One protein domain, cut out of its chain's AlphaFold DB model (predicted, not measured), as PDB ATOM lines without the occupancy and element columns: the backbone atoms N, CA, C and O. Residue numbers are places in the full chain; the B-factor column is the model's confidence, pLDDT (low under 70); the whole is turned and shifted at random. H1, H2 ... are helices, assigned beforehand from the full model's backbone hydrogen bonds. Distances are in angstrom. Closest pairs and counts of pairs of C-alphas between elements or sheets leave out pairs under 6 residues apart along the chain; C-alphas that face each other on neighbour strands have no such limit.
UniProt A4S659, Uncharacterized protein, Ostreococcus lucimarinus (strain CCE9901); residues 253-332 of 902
ATOM      1  N   HIS A 253      35.144 -35.457 -32.875       80.94
ATOM      2  CA  HIS A 253      36.500 -35.831 -32.452       80.94
ATOM      3  C   HIS A 253      37.617 -35.063 -33.187       80.94
ATOM      4  O   HIS A 253      38.775 -35.149 -32.781       80.94
ATOM      5  N   SER A 254      37.275 -34.288 -34.220       89.38
ATOM      6  CA  SER A 254      38.186 -33.461 -35.022       89.38
ATOM      7  C   SER A 254      38.010 -31.958 -34.775       89.38
ATOM      8  O   SER A 254      38.691 -31.146 -35.398       89.38
ATOM      9  N   ALA A 255      37.178 -31.574 -33.798       85.19
ATOM     10  CA  ALA A 255      36.971 -30.186 -33.364       85.19
ATOM     11  C   ALA A 255      38.230 -29.497 -32.783       85.19
ATOM     12  O   ALA A 255      38.211 -28.303 -32.502       85.19
ATOM     13  N   TRP A 256      39.336 -30.230 -32.614       90.31
ATOM     14  CA  TRP A 256      40.649 -29.668 -32.278       90.31
ATOM     15  C   TRP A 256      41.334 -28.960 -33.461       90.31
ATOM     16  O   TRP A 256      42.317 -28.247 -33.253       90.31
ATOM     17  N   PHE A 257      40.872 -29.185 -34.696       91.88
ATOM     18  CA  PHE A 257      41.507 -28.663 -35.905       91.88
ATOM     19  C   PHE A 257      41.351 -27.139 -36.050       91.88
ATOM     20  O   PHE A 257      40.278 -26.581 -35.824       91.88
ATOM     21  N   LYS A 258      42.410 -26.466 -36.521       90.62
ATOM     22  CA  LYS A 258      42.418 -25.027 -36.818       90.62
ATOM     23  C   LYS A 258      43.188 -24.712 -38.102       90.62
ATOM     24  O   LYS A 258      44.304 -25.179 -38.308       90.62
ATOM     25  N   TRP A 259      42.650 -23.811 -38.922       86.75
ATOM     26  CA  TRP A 259      43.244 -23.422 -40.210       86.75
ATOM     27  C   TRP A 259      44.605 -22.709 -40.109       86.75
ATOM     28  O   TRP A 259      45.430 -22.874 -41.005       86.75
ATOM     29  N   GLY A 260      44.845 -21.937 -39.042       85.56
ATOM     30  CA  GLY A 260      46.072 -21.144 -38.847       85.56
ATOM     31  C   GLY A 260      47.043 -21.668 -37.782       85.56
ATOM     32  O   GLY A 260      48.098 -21.076 -37.588       85.56
ATOM     33  N   GLU A 261      46.705 -22.757 -37.089       88.75
ATOM     34  CA  GLU A 261      47.535 -23.356 -36.034       88.75
ATOM     35  C   GLU A 261      47.847 -24.826 -36.362       88.75
ATOM     36  O   GLU A 261      47.157 -25.459 -37.166       88.75
ATOM     37  N   VAL A 262      48.881 -25.369 -35.714       89.62
ATOM     38  CA  VAL A 262      49.236 -26.796 -35.753       89.62
ATOM     39  C   VAL A 262      49.030 -27.383 -34.364       89.62
ATOM     40  O   VAL A 262      49.723 -27.017 -33.411       89.62
ATOM     41  N   HIS A 263      48.099 -28.320 -34.253       92.44
ATOM     42  CA  HIS A 263      47.738 -28.971 -33.008       92.44
ATOM     43  C   HIS A 263      48.736 -30.074 -32.604       92.44
ATOM     44  O   HIS A 263      49.452 -30.657 -33.423       92.44
ATOM     45  N   ALA A 264      48.754 -30.427 -31.315       91.69
ATOM     46  CA  ALA A 264      49.634 -31.464 -30.769       91.69
ATOM     47  C   ALA A 264      49.372 -32.875 -31.342       91.69
ATOM     48  O   ALA A 264      50.232 -33.750 -31.234       91.69
ATOM     49  N   ILE A 265      48.202 -33.107 -31.951       91.75
ATOM     50  CA  ILE A 265      47.876 -34.356 -32.660       91.75
ATOM     51  C   ILE A 265      48.626 -34.436 -33.996       91.75
ATOM     52  O   ILE A 265      49.237 -35.464 -34.277       91.75
ATOM     53  N   GLU A 266      48.661 -33.350 -34.773       93.12
ATOM     54  CA  GLU A 266      49.393 -33.273 -36.047       93.12
ATOM     55  C   GLU A 266      50.891 -33.507 -35.816       93.12
ATOM     56  O   GLU A 266      51.484 -34.393 -36.434       93.12
ATOM     57  N   ARG A 267      51.464 -32.820 -34.815       90.25
ATOM     58  CA  ARG A 267      52.870 -32.983 -34.396       90.25
ATOM     59  C   ARG A 267      53.232 -34.399 -33.940       90.25
ATOM     60  O   ARG A 267      54.395 -34.775 -34.012       90.25
ATOM     61  N   ARG A 268      52.260 -35.184 -33.462       90.25
ATOM     62  CA  ARG A 268      52.466 -36.583 -33.050       90.25
ATOM     63  C   ARG A 268      52.291 -37.569 -34.206       90.25
ATOM     64  O   ARG A 268      52.955 -38.598 -34.216       90.25
ATOM     65  N   ALA A 269      51.381 -37.283 -35.135       89.00
ATOM     66  CA  ALA A 269      51.064 -38.169 -36.251       89.00
ATOM     67  C   ALA A 269      52.078 -38.068 -37.399       89.00
ATOM     68  O   ALA A 269      52.390 -39.079 -38.022       89.00
ATOM     69  N   LEU A 270      52.591 -36.863 -37.670       89.88
ATOM     70  CA  LEU A 270      53.505 -36.577 -38.778       89.88
ATOM     71  C   LEU A 270      54.702 -35.723 -38.296       89.88
ATOM     72  O   LEU A 270      54.873 -34.598 -38.765       89.88
ATOM     73  N   PRO A 271      55.518 -36.211 -37.336       87.25
ATOM     74  CA  PRO A 271      56.569 -35.419 -36.676       87.25
ATOM     75  C   PRO A 271      57.599 -34.825 -37.652       87.25
ATOM     76  O   PRO A 271      58.050 -33.705 -37.450       87.25
ATOM     77  N   GLU A 272      57.874 -35.540 -38.744       85.19
ATOM     78  CA  GLU A 272      58.789 -35.210 -39.851       85.19
ATOM     79  C   GLU A 272      58.589 -33.839 -40.532       85.19
ATOM     80  O   GLU A 272      59.464 -33.406 -41.278       85.19
ATOM     81  N   PHE A 273      57.465 -33.147 -40.314       85.38
ATOM     82  CA  PHE A 273      57.256 -31.783 -40.825       85.38
ATOM     83  C   PHE A 273      57.534 -30.686 -39.795       85.38
ATOM     84  O   PHE A 273      57.442 -29.509 -40.132       85.38
ATOM     85  N   PHE A 274      57.846 -31.037 -38.547       87.00
ATOM     86  CA  PHE A 274      57.855 -30.103 -37.418       87.00
ATOM     87  C   PHE A 274      59.218 -29.937 -36.741       87.00
ATOM     88  O   PHE A 274      59.283 -29.284 -35.698       87.00
ATOM     89  N   ASP A 275      60.268 -30.493 -37.349       83.38
ATOM     90  CA  ASP A 275      61.664 -30.268 -36.968       83.38
ATOM     91  C   ASP A 275      62.159 -28.871 -37.417       83.38
ATOM     92  O   ASP A 275      62.868 -28.211 -36.660       83.38
ATOM     93  N   ASP A 276      61.717 -28.386 -38.590       83.56
ATOM     94  CA  ASP A 276      62.023 -27.053 -39.145       83.56
ATOM     95  C   ASP A 276      60.751 -26.204 -39.391       83.56
ATOM     96  O   ASP A 276      59.684 -26.706 -39.765       83.56
ATOM     97  N   ASP A 277      60.863 -24.875 -39.271       81.00
ATOM     98  CA  ASP A 277      59.743 -23.949 -39.536       81.00
ATOM     99  C   ASP A 277      59.319 -23.918 -41.021       81.00
ATOM    100  O   ASP A 277      58.140 -23.732 -41.331       81.00
ATOM    101  N   ASP A 278      60.253 -24.128 -41.953       84.06
ATOM    102  CA  ASP A 278      59.982 -24.172 -43.400       84.06
ATOM    103  C   ASP A 278      59.215 -25.448 -43.803       84.06
ATOM    104  O   ASP A 278      58.262 -25.383 -44.587       84.06
ATOM    105  N   THR A 279      59.539 -26.605 -43.210       84.81
ATOM    106  CA  THR A 279      58.746 -27.833 -43.404       84.81
ATOM    107  C   THR A 279      57.365 -27.714 -42.765       84.81
ATOM    108  O   THR A 279      56.382 -28.168 -43.353       84.81
ATOM    109  N   CYS A 280      57.263 -27.024 -41.625       87.88
ATOM    110  CA  CYS A 280      56.000 -26.762 -40.938       87.88
ATOM    111  C   CYS A 280      55.074 -25.884 -41.801       87.88
ATOM    112  O   CYS A 280      53.901 -26.209 -41.998       87.88
ATOM    113  N   GLN A 281      55.610 -24.820 -42.410       88.12
ATOM    114  CA  GLN A 281      54.864 -23.965 -43.339       88.12
ATOM    115  C   GLN A 281      54.419 -24.723 -44.599       88.12
ATOM    116  O   GLN A 281      53.265 -24.588 -45.013       88.12
ATOM    117  N   LYS A 282      55.279 -25.574 -45.177       88.75
ATOM    118  CA  LYS A 282      54.925 -26.440 -46.320       88.75
ATOM    119  C   LYS A 282      53.831 -27.447 -45.969       88.75
ATOM    120  O   LYS A 282      52.920 -27.651 -46.770       88.75
ATOM    121  N   TYR A 283      53.869 -28.021 -44.765       91.25
ATOM    122  CA  TYR A 283      52.798 -28.873 -44.257       91.25
ATOM    123  C   TYR A 283      51.472 -28.112 -44.149       91.25
ATOM    124  O   TYR A 283      50.493 -28.555 -44.742       91.25
ATOM    125  N   ILE A 284      51.435 -26.949 -43.483       91.00
ATOM    126  CA  ILE A 284      50.208 -26.141 -43.335       91.00
ATOM    127  C   ILE A 284      49.650 -25.731 -44.707       91.00
ATOM    128  O   ILE A 284      48.447 -25.853 -44.943       91.00
ATOM    129  N   ALA A 285      50.513 -25.287 -45.626       89.75
ATOM    130  CA  ALA A 285      50.123 -24.898 -46.980       89.75
ATOM    131  C   ALA A 285      49.521 -26.076 -47.764       89.75
ATOM    132  O   ALA A 285      48.460 -25.931 -48.368       89.75
ATOM    133  N   CYS A 286      50.154 -27.253 -47.712       89.62
ATOM    134  CA  CYS A 286      49.641 -28.463 -48.350       89.62
ATOM    135  C   CYS A 286      48.307 -28.892 -47.718       89.62
ATOM    136  O   CYS A 286      47.299 -28.978 -48.411       89.62
ATOM    137  N   ARG A 287      48.277 -29.068 -46.391       91.75
ATOM    138  CA  ARG A 287      47.104 -29.434 -45.581       91.75
ATOM    139  C   ARG A 287      45.885 -28.570 -45.919       91.75
ATOM    140  O   ARG A 287      44.832 -29.097 -46.272       91.75
ATOM    141  N   ASN A 288      46.047 -27.248 -45.868       92.50
ATOM    142  CA  ASN A 288      44.966 -26.302 -46.131       92.50
ATOM    143  C   ASN A 288      44.522 -26.319 -47.608       92.50
ATOM    144  O   ASN A 288      43.327 -26.213 -47.872       92.50
ATOM    145  N   GLU A 289      45.437 -26.496 -48.568       89.94
ATOM    146  CA  GLU A 289      45.099 -26.615 -49.998       89.94
ATOM    147  C   GLU A 289      44.304 -27.900 -50.301       89.94
ATOM    148  O   GLU A 289      43.309 -27.840 -51.020       89.94
ATOM    149  N   ILE A 290      44.668 -29.045 -49.706       89.62
ATOM    150  CA  ILE A 290      43.902 -30.301 -49.838       89.62
ATOM    151  C   ILE A 290      42.467 -30.111 -49.314       89.62
ATOM    152  O   ILE A 290      41.496 -30.465 -49.986       89.62
ATOM    153  N   MET A 291      42.319 -29.501 -48.134       89.44
ATOM    154  CA  MET A 291      41.009 -29.241 -47.526       89.44
ATOM    155  C   MET A 291      40.188 -28.216 -48.323       89.44
ATOM    156  O   MET A 291      38.978 -28.378 -48.472       89.44
ATOM    157  N   ASN A 292      40.829 -27.193 -48.895       88.06
ATOM    158  CA  ASN A 292      40.171 -26.236 -49.784       88.06
ATOM    159  C   ASN A 292      39.683 -26.901 -51.078       88.06
ATOM    160  O   ASN A 292      38.560 -26.637 -51.497       88.06
ATOM    161  N   GLN A 293      40.459 -27.805 -51.686       86.25
ATOM    162  CA  GLN A 293      40.019 -28.546 -52.874       86.25
ATOM    163  C   GLN A 293      38.777 -29.410 -52.585       86.25
ATOM    164  O   GLN A 293      37.858 -29.428 -53.402       86.25
ATOM    165  N   PHE A 294      38.678 -30.037 -51.406       85.94
ATOM    166  CA  PHE A 294      37.452 -30.720 -50.961       85.94
ATOM    167  C   PHE A 294      36.271 -29.748 -50.789       85.94
ATOM    168  O   PHE A 294      35.194 -29.981 -51.342       85.94
ATOM    169  N   ARG A 295      36.486 -28.605 -50.121       83.06
ATOM    170  CA  ARG A 295      35.452 -27.570 -49.929       83.06
ATOM    171  C   ARG A 295      34.957 -26.942 -51.236       83.06
ATOM    172  O   ARG A 295      33.769 -26.655 -51.339       83.06
ATOM    173  N   PHE A 296      35.822 -26.752 -52.233       80.88
ATOM    174  CA  PHE A 296      35.437 -26.212 -53.543       80.88
ATOM    175  C   PHE A 296      34.827 -27.259 -54.488       80.88
ATOM    176  O   PHE A 296      34.027 -26.886 -55.342       80.88
ATOM    177  N   LYS A 297      35.171 -28.550 -54.359       79.50
ATOM    178  CA  LYS A 297      34.588 -29.623 -55.188       79.50
ATOM    179  C   LYS A 297      33.161 -29.991 -54.763       79.50
ATOM    180  O   LYS A 297      32.376 -30.427 -55.601       79.50
ATOM    181  N   GLY A 298      32.844 -29.876 -53.470       70.12
ATOM    182  CA  GLY A 298      31.533 -30.255 -52.923       70.12
ATOM    183  C   GLY A 298      31.240 -31.759 -52.950       70.12
ATOM    184  O   GLY A 298      30.094 -32.176 -52.802       70.12
ATOM    185  N   GLN A 299      32.265 -32.579 -53.192       73.94
ATOM    186  CA  GLN A 299      32.206 -34.031 -53.369       73.94
ATOM    187  C   GLN A 299      33.530 -34.636 -52.880       73.94
ATOM    188  O   GLN A 299      34.516 -33.912 -52.730       73.94
ATOM    189  N   GLU A 300      33.581 -35.956 -52.689       79.06
ATOM    190  CA  GLU A 300      34.826 -36.679 -52.384       79.06
ATOM    191  C   GLU A 300      35.948 -36.304 -53.359       79.06
ATOM    192  O   GLU A 300      35.736 -36.292 -54.578       79.06
ATOM    193  N   VAL A 301      37.151 -36.045 -52.844       83.75
ATOM    194  CA  VAL A 301      38.358 -35.875 -53.663       83.75
ATOM    195  C   VAL A 301      39.278 -37.059 -53.438       83.75
ATOM    196  O   VAL A 301      39.692 -37.345 -52.318       83.75
ATOM    197  N   THR A 302      39.619 -37.749 -54.516       85.56
ATOM    198  CA  THR A 302      40.557 -38.868 -54.478       85.56
ATOM    199  C   THR A 302      41.996 -38.366 -54.377       85.56
ATOM    200  O   THR A 302      42.337 -37.322 -54.940       85.56
ATOM    201  N   LEU A 303      42.877 -39.154 -53.752       82.94
ATOM    202  CA  LEU A 303      44.317 -38.864 -53.687       82.94
ATOM    203  C   LEU A 303      44.907 -38.523 -55.064       82.94
ATOM    204  O   LEU A 303      45.749 -37.634 -55.160       82.94
ATOM    205  N   HIS A 304      44.460 -39.194 -56.132       79.81
ATOM    206  CA  HIS A 304      44.928 -38.923 -57.493       79.81
ATOM    207  C   HIS A 304      44.507 -37.534 -57.990       79.81
ATOM    208  O   HIS A 304      45.330 -36.835 -58.567       79.81
ATOM    209  N   GLU A 305      43.265 -37.102 -57.756       79.56
ATOM    210  CA  GLU A 305      42.805 -35.760 -58.140       79.56
ATOM    211  C   GLU A 305      43.592 -34.680 -57.383       79.56
ATOM    212  O   GLU A 305      44.195 -33.813 -58.022       79.56
ATOM    213  N   VAL A 306      43.690 -34.795 -56.052       79.69
ATOM    214  CA  VAL A 306      44.442 -33.854 -55.201       79.69
ATOM    215  C   VAL A 306      45.930 -33.812 -55.584       79.69
ATOM    216  O   VAL A 306      46.491 -32.733 -55.789       79.69
ATOM    217  N   SER A 307      46.560 -34.976 -55.778       76.38
ATOM    218  CA  SER A 307      47.954 -35.090 -56.240       76.38
ATOM    219  C   SER A 307      48.139 -34.654 -57.693       76.38
ATOM    220  O   SER A 307      49.267 -34.403 -58.111       76.38
ATOM    221  N   SER A 308      47.079 -34.589 -58.509       69.81
ATOM    222  CA  SER A 308      47.174 -34.172 -59.914       69.81
ATOM    223  C   SER A 308      47.174 -32.651 -60.084       69.81
ATOM    224  O   SER A 308      47.748 -32.169 -61.071       69.81
ATOM    225  N   SER A 309      46.588 -31.920 -59.128       72.75
ATOM    226  CA  SER A 309      46.461 -30.461 -59.127       72.75
ATOM    227  C   SER A 309      47.818 -29.756 -59.251       72.75
ATOM    228  O   SER A 309      48.845 -30.201 -58.737       72.75
ATOM    229  N   ARG A 310      47.836 -28.627 -59.973       61.34
ATOM    230  CA  ARG A 310      49.055 -27.826 -60.181       61.34
ATOM    231  C   ARG A 310      49.491 -27.076 -58.920       61.34
ATOM    232  O   ARG A 310      50.675 -26.787 -58.798       61.34
ATOM    233  N   THR A 311      48.562 -26.767 -58.014       62.66
ATOM    234  CA  THR A 311      48.854 -26.028 -56.777       62.66
ATOM    235  C   THR A 311      49.617 -26.899 -55.779       62.66
ATOM    236  O   THR A 311      50.627 -26.473 -55.233       62.66
ATOM    237  N   THR A 312      49.171 -28.144 -55.587       61.72
ATOM    238  CA  THR A 312      49.682 -29.087 -54.576       61.72
ATOM    239  C   THR A 312      51.014 -29.724 -54.953       61.72
ATOM    240  O   THR A 312      51.885 -29.866 -54.094       61.72
ATOM    241  N   LYS A 313      51.201 -30.067 -56.237       60.91
ATOM    242  CA  LYS A 313      52.414 -30.717 -56.780       60.91
ATOM    243  C   LYS A 313      53.733 -30.000 -56.488       60.91
ATOM    244  O   LYS A 313      54.784 -30.625 -56.578       60.91
ATOM    245  N   ASN A 314      53.678 -28.706 -56.180       64.75
ATOM    246  CA  ASN A 314      54.854 -27.864 -55.972       64.75
ATOM    247  C   ASN A 314      55.156 -27.588 -54.484       64.75
ATOM    248  O   ASN A 314      56.107 -26.865 -54.202       64.75
ATOM    249  N   ILE A 315      54.357 -28.114 -53.541       76.38
ATOM    250  CA  ILE A 315      54.482 -27.801 -52.101       76.38
ATOM    251  C   ILE A 315      55.310 -28.858 -51.355       76.38
ATOM    252  O   ILE A 315      56.178 -28.510 -50.557       76.38
ATOM    253  N   VAL A 316      55.046 -30.145 -51.607       81.06
ATOM    254  CA  VAL A 316      55.695 -31.292 -50.942       81.06
ATOM    255  C   VAL A 316      55.811 -32.468 -51.919       81.06
ATOM    256  O   VAL A 316      55.123 -32.496 -52.940       81.06
ATOM    257  N   ASP A 317      56.674 -33.442 -51.626       84.00
ATOM    258  CA  ASP A 317      56.837 -34.642 -52.450       84.00
ATOM    259  C   ASP A 317      55.602 -35.565 -52.420       84.00
ATOM    260  O   ASP A 317      54.737 -35.475 -51.547       84.00
ATOM    261  N   ALA A 318      55.527 -36.495 -53.376       81.88
ATOM    262  CA  ALA A 318      54.377 -37.383 -53.535       81.88
ATOM    263  C   ALA A 318      54.141 -38.330 -52.339       81.88
ATOM    264  O   ALA A 318      52.991 -38.664 -52.050       81.88
ATOM    265  N   ALA A 319      55.192 -38.751 -51.627       83.69
ATOM    266  CA  ALA A 319      55.048 -39.641 -50.478       83.69
ATOM    267  C   ALA A 319      54.567 -38.865 -49.243       83.69
ATOM    268  O   ALA A 319      53.691 -39.349 -48.524       83.69
ATOM    269  N   ALA A 320      55.090 -37.657 -49.011       84.88
ATOM    270  CA  ALA A 320      54.563 -36.732 -48.010       84.88
ATOM    271  C   ALA A 320      53.100 -36.364 -48.295       84.88
ATOM    272  O   ALA A 320      52.255 -36.475 -47.409       84.88
ATOM    273  N   HIS A 321      52.775 -36.006 -49.541       87.56
ATOM    274  CA  HIS A 321      51.413 -35.674 -49.961       87.56
ATOM    275  C   HIS A 321      50.428 -36.815 -49.657       87.56
ATOM    276  O   HIS A 321      49.365 -36.570 -49.087       87.56
ATOM    277  N   GLN A 322      50.803 -38.066 -49.949       88.75
ATOM    278  CA  GLN A 322      50.003 -39.240 -49.596       88.75
ATOM    279  C   GLN A 322      49.791 -39.372 -48.078       88.75
ATOM    280  O   GLN A 322      48.667 -39.629 -47.650       88.75
ATOM    281  N   ARG A 323      50.826 -39.156 -47.252       90.81
ATOM    282  CA  ARG A 323      50.700 -39.218 -45.781       90.81
ATOM    283  C   ARG A 323      49.795 -38.113 -45.225       90.81
ATOM    284  O   ARG A 323      48.961 -38.400 -44.370       90.81
ATOM    285  N   ILE A 324      49.904 -36.886 -45.739       92.00
ATOM    286  CA  ILE A 324      49.050 -35.750 -45.345       92.00
ATOM    287  C   ILE A 324      47.589 -36.011 -45.745       92.00
ATOM    288  O   ILE A 324      46.695 -35.839 -44.918       92.00
ATOM    289  N   PHE A 325      47.341 -36.482 -46.972       91.38
ATOM    290  CA  PHE A 325      46.003 -36.850 -47.442       91.38
ATOM    291  C   PHE A 325      45.378 -37.949 -46.566       91.38
ATOM    292  O   PHE A 325      44.287 -37.759 -46.033       91.38
ATOM    293  N   SER A 326      46.087 -39.063 -46.343       90.88
ATOM    294  CA  SER A 326      45.580 -40.166 -45.514       90.88
ATOM    295  C   SER A 326      45.342 -39.760 -44.058       90.88
ATOM    296  O   SER A 326      44.400 -40.252 -43.445       90.88
ATOM    297  N   PHE A 327      46.142 -38.846 -43.500       93.56
ATOM    298  CA  PHE A 327      45.899 -38.282 -42.169       93.56
ATOM    299  C   PHE A 327      44.603 -37.454 -42.124       93.56
ATOM    300  O   PHE A 327      43.785 -37.647 -41.225       93.56
ATOM    301  N   LEU A 328      44.378 -36.568 -43.101       91.94
ATOM    302  CA  LEU A 328      43.156 -35.756 -43.177       91.94
ATOM    303  C   LEU A 328      41.894 -36.609 -43.380       91.94
ATOM    304  O   LEU A 328      40.848 -36.301 -42.810       91.94
ATOM    305  N   GLU A 329      41.994 -37.682 -44.163       88.94
ATOM    306  CA  GLU A 329      40.905 -38.634 -44.411       88.94
ATOM    307  C   GLU A 329      40.592 -39.479 -43.160       88.94
ATOM    308  O   GLU A 329      39.432 -39.607 -42.777       88.94
ATOM    309  N   GLN A 330      41.616 -39.961 -42.441       88.88
ATOM    310  CA  GLN A 330      41.452 -40.709 -41.180       88.88
ATOM    311  C   GLN A 330      40.788 -39.894 -40.060       88.88
ATOM    312  O   GLN A 330      40.073 -40.465 -39.241       88.88
ATOM    313  N   TRP A 331      41.007 -38.576 -40.022       90.12
ATOM    314  CA  TRP A 331      40.345 -37.660 -39.081       90.12
ATOM    315  C   TRP A 331      39.042 -37.051 -39.635       90.12
ATOM    316  O   TRP A 331      38.481 -36.146 -39.018       90.12
ATOM    317  N   GLY A 332      38.546 -37.498 -40.795       87.38
ATOM    318  CA  GLY A 332      37.303 -36.985 -41.386       87.38
ATOM    319  C   GLY A 332      37.318 -35.477 -41.680       87.38
ATOM    320  O   GLY A 332      36.272 -34.833 -41.686       87.38
TER     321      GLY A 332
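Overview. This is residues 253 to 332 of the 902 residues of an uncharacterized protein of Ostreococcus lucimarinus (strain CCE9901) (UniProt A4S659). Two helices cross as an X, the long H2 over the shorter H4, and the short helices H1 and H3 lie on either side of H4, so that H1, H4 and H3 make a loose row with H2 running slantwise over it. H3 packs on H4, while H1 is only near it, and residues 295 to 300, at the far end of H2 and just beyond, stick out. The printed part has 80 residues with four named helices, in the order H1, H2, H3, H4, and no named strand; the class is all helix. The whole is compact, with a radius of gyration of the C-alphas of 11.9 A and spans of 30 by 29 by 19 A.

Along the chain. Start at His 253, whose C-alpha is at (36.500, -35.831, -32.452), and go on to C-alpha 264 at (49.634, -31.464, -30.769), where H1 begins; it covers residues 264 to 269. Next find C-alpha 277 at (59.743, -23.949, -39.536); from there H2, residues 277 to 297, runs 30.2 A to Lys 297. H3 follows at residues 303 to 308, 8.3 A long against 8.8 A for H1. Look last for H4, residues 318 to 330, which runs 18.2 A and ends with C-alpha 330 at (41.452, -40.709, -41.180).

Arrangement. Begin at H4, which touches H2 and H3. H2 touches H4 with residues 283 to 290 alone; look at Arg 287 and Ile 324, whose C-alphas are the closest of the two helices, 6.6 A apart. These two run the same way at a steep tilt of 59 degrees. H3 and H4 form a helical hairpin: they touch, and their closest C-alphas, those of Leu 303 and Phe 325, are 6.8 A apart. They run opposite ways at a steep tilt of 43 degrees. H2 and H3 are close but not clearly touching, with the C-alphas of Ile 290 and Val 306 closest at 6.5 A, and their lines are about perpendicular at 78 degrees. H1 is close to H4 but not clearly touching; the closest C-alphas, those of Ala 269 and Phe 327, are 7.9 A apart. H1 is apart from H2 and from H3. In H1, H2, H3 and H4 every O i to N i+4 pair is within hydrogen-bond range.

Size, cuts and confidence. The two C-alphas farthest apart are those of Asp 275 and Gly 298, at 34.1 A, while His 253 and Gly 332, the first and last printed residues, have C-alphas 9.0 A apart. The printed part has no cut. The link from H2 to H3 is tight, those from H1 to H2 and from H3 to H4 are short, and no link is long. The mean pLDDT of the printed part is 84.6; look at residue 308 and residues 310 to 314 for values under 70.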